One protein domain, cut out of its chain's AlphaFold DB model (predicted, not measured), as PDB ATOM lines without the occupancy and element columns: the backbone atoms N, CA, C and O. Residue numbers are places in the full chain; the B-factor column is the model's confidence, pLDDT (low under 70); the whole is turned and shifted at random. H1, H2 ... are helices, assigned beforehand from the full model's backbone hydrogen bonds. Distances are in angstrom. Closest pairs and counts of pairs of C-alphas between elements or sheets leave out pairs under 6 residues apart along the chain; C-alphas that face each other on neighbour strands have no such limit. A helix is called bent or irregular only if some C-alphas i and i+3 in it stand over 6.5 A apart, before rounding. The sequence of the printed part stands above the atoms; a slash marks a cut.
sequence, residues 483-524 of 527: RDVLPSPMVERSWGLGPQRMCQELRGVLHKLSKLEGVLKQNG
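Overview. This is residues 483 to 524 of the 527 residues of an uncharacterized protein of Candidatus Bathyarchaeota archaeon (UniProt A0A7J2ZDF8). The model is a hook: one long, nearly straight helix, H2, makes the longest axis, and the stretch before it folds back beside its first half. That folded-back part holds residues 483 to 488, which have no named element, and the single short helix H1; the last part of H2 sticks out with residues 511 to 522. The printed part has 42 residues with two named helices, H1 then H2, and no named strand; the class is all helix. It is only just loose, close to extended, with a radius of gyration of the C-alphas of 13.6 A, and the C-alphas span 43 by 16 by 12 A.

Arrangement. Along the printed part, H1, residues 489 to 492, comes first, and a tight link of 4 residues joins it to H2, residues 497 to 522. H1 and H2 only just touch, with 3 pairs of C-alphas within 8 A, and H2 does so with residues 499 to 503 alone. Their closest C-alphas are those of Glu 492 and Gln 500, 6.0 A apart, while their centres are 17.7 A apart. In H2 every O i to N i+4 pair is within hydrogen-bond range; H1 is too short for such a pair, and its one O i to N i+3 pair is not within range.

Along the chain. H1 runs from Pro 489, C-alpha at (-37.828, -12.931, 0.300), to Glu 492. H2 measures 37.7 A from the C-alpha of Leu 497 at (-36.306, -19.597, 11.751) to that of Gln 522 at (-8.434, -5.976, -9.700), and is not bent.

Size, cuts and confidence. The two C-alphas farthest apart, those of Ser 494 and Gly 524, are 43.3 A apart. Residues 493 to 499, of which 497 to 499 belong to H2, stand free, and so do residues 511 to 524, of which 511 to 522 belong to H2. The printed part has no cut. The mean pLDDT of the printed part is 78.8, and residues 519 to 524 are under 70.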
ATOM      1  N   ARG A 483     -28.219 -18.602  -6.656       83.00
ATOM      2  CA  ARG A 483     -29.360 -17.685  -6.822       83.00
ATOM      3  C   ARG A 483     -30.625 -18.406  -7.272       83.00
ATOM      4  O   ARG A 483     -31.693 -18.059  -6.785       83.00
ATOM      5  N   ASP A 484     -30.493 -19.408  -8.134       84.62
ATOM      6  CA  ASP A 484     -31.629 -20.176  -8.655       84.62
ATOM      7  C   ASP A 484     -32.280 -21.063  -7.575       84.62
ATOM      8  O   ASP A 484     -33.476 -21.341  -7.634       84.62
ATOM      9  N   VAL A 485     -31.514 -21.470  -6.557       86.44
ATOM     10  CA  VAL A 485     -32.003 -22.263  -5.411       86.44
ATOM     11  C   VAL A 485     -32.617 -21.385  -4.311       86.44
ATOM     12  O   VAL A 485     -33.402 -21.869  -3.494       86.44
ATOM     13  N   LEU A 486     -32.285 -20.091  -4.265       84.00
ATOM     14  CA  LEU A 486     -32.766 -19.188  -3.222       84.00
ATOM     15  C   LEU A 486     -34.221 -18.747  -3.482       84.00
ATOM     16  O   LEU A 486     -34.500 -18.106  -4.497       84.00
ATOM     17  N   PRO A 487     -35.156 -19.008  -2.550       81.62
ATOM     18  CA  PRO A 487     -36.540 -18.573  -2.680       81.62
ATOM     19  C   PRO A 487     -36.658 -17.049  -2.545       81.62
ATOM     20  O   PRO A 487     -35.807 -16.371  -1.956       81.62
ATOM     21  N   SER A 488     -37.755 -16.494  -3.068       79.00
ATOM     22  CA  SER A 488     -38.020 -15.060  -2.940       79.00
ATOM     23  C   SER A 488     -38.152 -14.642  -1.459       79.00
ATOM     24  O   SER A 488     -38.678 -15.413  -0.647       79.00
ATOM     25  N   PRO A 489     -37.758 -13.408  -1.086       74.31
ATOM     26  CA  PRO A 489     -37.828 -12.931   0.300       74.31
ATOM     27  C   PRO A 489     -39.232 -12.979   0.925       74.31
ATOM     28  O   PRO A 489     -39.365 -12.998   2.146       74.31
ATOM     29  N   MET A 490     -40.290 -12.984   0.106       73.06
ATOM     30  CA  MET A 490     -41.669 -13.122   0.584       73.06
ATOM     31  C   MET A 490     -41.986 -14.551   1.040       73.06
ATOM     32  O   MET A 490     -42.667 -14.723   2.044       73.06
ATOM     33  N   VAL A 491     -41.454 -15.561   0.347       76.25
ATOM     34  CA  VAL A 491     -41.615 -16.979   0.713       76.25
ATOM     35  C   VAL A 491     -40.777 -17.304   1.954       76.25
ATOM     36  O   VAL A 491     -41.263 -17.949   2.875       76.25
ATOM     37  N   GLU A 492     -39.565 -16.758   2.046       77.12
ATOM     38  CA  GLU A 492     -38.669 -16.921   3.200       77.12
ATOM     39  C   GLU A 492     -39.297 -16.430   4.520       77.12
ATOM     40  O   GLU A 492     -39.183 -17.088   5.554       77.12
ATOM     41  N   ARG A 493     -40.033 -15.310   4.494       75.81
ATOM     42  CA  ARG A 493     -40.728 -14.768   5.681       75.81
ATOM     43  C   ARG A 493     -41.866 -15.648   6.190       75.81
ATOM     44  O   ARG A 493     -42.246 -15.516   7.347       75.81
ATOM     45  N   SER A 494     -42.406 -16.516   5.336       76.19
ATOM     46  CA  SER A 494     -43.444 -17.480   5.713       76.19
ATOM     47  C   SER A 494     -42.878 -18.777   6.303       76.19
ATOM     48  O   SER A 494     -43.634 -19.601   6.809       76.19
ATOM     49  N   TRP A 495     -41.555 -18.970   6.250       82.12
ATOM     50  CA  TRP A 495     -40.876 -20.139   6.806       82.12
ATOM     51  C   TRP A 495     -40.426 -19.912   8.252       82.12
ATOM     52  O   TRP A 495     -40.265 -18.779   8.699       82.12
ATOM     53  N   GLY A 496     -40.204 -21.005   8.987       77.69
ATOM     54  CA  GLY A 496     -39.623 -20.952  10.330       77.69
ATOM     55  C   GLY A 496     -38.163 -20.471  10.339       77.69
ATOM     56  O   GLY A 496     -37.493 -20.419   9.307       77.69
ATOM     57  N   LEU A 497     -37.645 -20.170  11.533       78.00
ATOM     58  CA  LEU A 497     -36.306 -19.597  11.751       78.00
ATOM     59  C   LEU A 497     -35.148 -20.434  11.169       78.00
ATOM     60  O   LEU A 497     -34.141 -19.874  10.741       78.00
ATOM     61  N   GLY A 498     -35.283 -21.764  11.116       86.06
ATOM     62  CA  GLY A 498     -34.254 -22.662  10.571       86.06
ATOM     63  C   GLY A 498     -33.988 -22.440   9.073       86.06
ATOM     64  O   GLY A 498     -32.881 -22.032   8.709       86.06
ATOM     65  N   PRO A 499     -34.990 -22.644   8.193       86.44
ATOM     66  CA  PRO A 499     -34.867 -22.360   6.760       86.44
ATOM     67  C   PRO A 499     -34.464 -20.914   6.438       86.44
ATOM     68  O   PRO A 499     -33.716 -20.679   5.488       86.44
ATOM     69  N   GLN A 500     -34.898 -19.944   7.250       82.00
ATOM     70  CA  GLN A 500     -34.478 -18.545   7.116       82.00
ATOM     71  C   GLN A 500     -32.975 -18.372   7.357       82.00
ATOM     72  O   GLN A 500     -32.284 -17.730   6.567       82.00
ATOM     73  N   ARG A 501     -32.430 -18.999   8.405       84.19
ATOM     74  CA  ARG A 501     -30.993 -18.947   8.703       84.19
ATOM     75  C   ARG A 501     -30.156 -19.582   7.594       84.19
ATOM     76  O   ARG A 501     -29.131 -19.030   7.209       84.19
ATOM     77  N   MET A 502     -30.628 -20.688   7.016       86.38
ATOM     78  CA  MET A 502     -29.991 -21.305   5.847       86.38
ATOM     79  C   MET A 502     -29.970 -20.357   4.636       86.38
ATOM     80  O   MET A 502     -28.931 -20.201   3.995       86.38
ATOM     81  N   CYS A 503     -31.083 -19.678   4.341       85.62
ATOM     82  CA  CYS A 503     -31.148 -18.694   3.254       85.62
ATOM     83  C   CYS A 503     -30.193 -17.509   3.486       85.62
ATOM     84  O   CYS A 503     -29.557 -17.032   2.541       85.62
ATOM     85  N   GLN A 504     -30.039 -17.062   4.736       84.81
ATOM     86  CA  GLN A 504     -29.094 -16.006   5.109       84.81
ATOM     87  C   GLN A 504     -27.632 -16.432   4.921       84.81
ATOM     88  O   GLN A 504     -26.852 -15.670   4.347       84.81
ATOM     89  N   GLU A 505     -27.265 -17.652   5.320       86.56
ATOM     90  CA  GLU A 505     -25.914 -18.193   5.109       86.56
ATOM     91  C   GLU A 505     -25.572 -18.298   3.616       86.56
ATOM     92  O   GLU A 505     -24.505 -17.858   3.185       86.56
ATOM     93  N   LEU A 506     -26.509 -18.776   2.787       87.44
ATOM     94  CA  LEU A 506     -26.334 -18.847   1.331       87.44
ATOM     95  C   LEU A 506     -26.133 -17.460   0.694       87.44
ATOM     96  O   LEU A 506     -25.288 -17.293  -0.190       87.44
ATOM     97  N   ARG A 507     -26.843 -16.431   1.174       85.06
ATOM     98  CA  ARG A 507     -26.611 -15.036   0.752       85.06
ATOM     99  C   ARG A 507     -25.267 -14.495   1.245       85.06
ATOM    100  O   ARG A 507     -24.604 -13.756   0.516       85.06
ATOM    101  N   GLY A 508     -24.823 -14.900   2.433       85.81
ATOM    102  CA  GLY A 508     -23.486 -14.602   2.947       85.81
ATOM    103  C   GLY A 508     -22.376 -15.201   2.077       85.81
ATOM    104  O   GLY A 508     -21.380 -14.532   1.791       85.81
ATOM    105  N   VAL A 509     -22.565 -16.431   1.590       86.06
ATOM    106  CA  VAL A 509     -21.658 -17.083   0.633       86.06
ATOM    107  C   VAL A 509     -21.625 -16.322  -0.695       86.06
ATOM    108  O   VAL A 509     -20.535 -16.013  -1.176       86.06
ATOM    109  N   LEU A 510     -22.777 -15.920  -1.245       85.12
ATOM    110  CA  LEU A 510     -22.841 -15.090  -2.459       85.12
ATOM    111  C   LEU A 510     -22.058 -13.775  -2.319       85.12
ATOM    112  O   LEU A 510     -21.336 -13.382  -3.236       85.12
ATOM    113  N   HIS A 511     -22.150 -13.112  -1.163       83.88
ATOM    114  CA  HIS A 511     -21.412 -11.875  -0.909       83.88
ATOM    115  C   HIS A 511     -19.892 -12.100  -0.863       83.88
ATOM    116  O   HIS A 511     -19.122 -11.319  -1.426       83.88
ATOM    117  N   LYS A 512     -19.444 -13.198  -0.240       84.06
ATOM    118  CA  LYS A 512     -18.023 -13.585  -0.212       84.06
ATOM    119  C   LYS A 512     -17.498 -13.911  -1.612       84.06
ATOM    120  O   LYS A 512     -16.405 -13.467  -1.954       84.06
ATOM    121  N   LEU A 513     -18.281 -14.623  -2.426       82.62
ATOM    122  CA  LEU A 513     -17.925 -14.939  -3.814       82.62
ATOM    123  C   LEU A 513     -17.803 -13.671  -4.671       82.62
ATOM    124  O   LEU A 513     -16.796 -13.504  -5.352       82.62
ATOM    125  N   SER A 514     -18.742 -12.728  -4.551       78.25
ATOM    126  CA  SER A 514     -18.676 -11.437  -5.256       78.25
ATOM    127  C   SER A 514     -17.461 -10.594  -4.840       78.25
ATOM    128  O   SER A 514     -16.815  -9.956  -5.673       78.25
ATOM    129  N   LYS A 515     -17.088 -10.628  -3.555       81.69
ATOM    130  CA  LYS A 515     -15.880  -9.955  -3.060       81.69
ATOM    131  C   LYS A 515     -14.603 -10.574  -3.637       81.69
ATOM    132  O   LYS A 515     -13.697  -9.840  -4.021       81.69
ATOM    133  N   LEU A 516     -14.535 -11.905  -3.716       76.94
ATOM    134  CA  LEU A 516     -13.409 -12.619  -4.326       76.94
ATOM    135  C   LEU A 516     -13.306 -12.334  -5.828       76.94
ATOM    136  O   LEU A 516     -12.213 -12.082  -6.325       76.94
ATOM    137  N   GLU A 517     -14.436 -12.281  -6.527       74.62
ATOM    138  CA  GLU A 517     -14.518 -11.904  -7.941       74.62
ATOM    139  C   GLU A 517     -13.990 -10.477  -8.182       74.62
ATOM    140  O   GLU A 517     -13.210 -10.243  -9.107       74.62
ATOM    141  N   GLY A 518     -14.336  -9.525  -7.306       72.19
ATOM    142  CA  GLY A 518     -13.816  -8.154  -7.358       72.19
ATOM    143  C   GLY A 518     -12.297  -8.075  -7.166       72.19
ATOM    144  O   GLY A 518     -11.618  -7.358  -7.903       72.19
ATOM    145  N   VAL A 519     -11.749  -8.854  -6.231       69.12
ATOM    146  CA  VAL A 519     -10.298  -8.931  -5.975       69.12
ATOM    147  C   VAL A 519      -9.557  -9.593  -7.144       69.12
ATOM    148  O   VAL A 519      -8.488  -9.134  -7.542       69.12
ATOM    149  N   LEU A 520     -10.134 -10.636  -7.747       61.38
ATOM    150  CA  LEU A 520      -9.563 -11.305  -8.921       61.38
ATOM    151  C   LEU A 520      -9.562 -10.393 -10.158       61.38
ATOM    152  O   LEU A 520      -8.568 -10.350 -10.886       61.38
ATOM    153  N   LYS A 521     -10.623  -9.595 -10.349       68.19
ATOM    154  CA  LYS A 521     -10.711  -8.585 -11.419       68.19
ATOM    155  C   LYS A 521      -9.710  -7.440 -11.235       68.19
ATOM    156  O   LYS A 521      -9.146  -6.986 -12.227       68.19
ATOM    157  N   GLN A 522      -9.443  -7.006  -9.998       63.31
ATOM    158  CA  GLN A 522      -8.434  -5.976  -9.700       63.31
ATOM    159  C   GLN A 522      -6.990  -6.455  -9.921       63.31
ATOM    160  O   GLN A 522      -6.145  -5.663 -10.323       63.31
ATOM    161  N   ASN A 523      -6.715  -7.747  -9.722       62.00
ATOM    162  CA  ASN A 523      -5.373  -8.320  -9.867       62.00
ATOM    163  C   ASN A 523      -5.036  -8.792 -11.296       62.00
ATOM    164  O   ASN A 523      -3.963  -9.348 -11.515       62.00
ATOM    165  N   GLY A 524      -5.926  -8.597 -12.276       48.59
ATOM    166  CA  GLY A 524      -5.669  -8.949 -13.681       48.59
ATOM    167  C   GLY A 524      -5.532 -10.454 -13.961       48.59
ATOM    168  O   GLY A 524      -5.117 -10.840 -15.052       48.59
TER     169      GLY A 524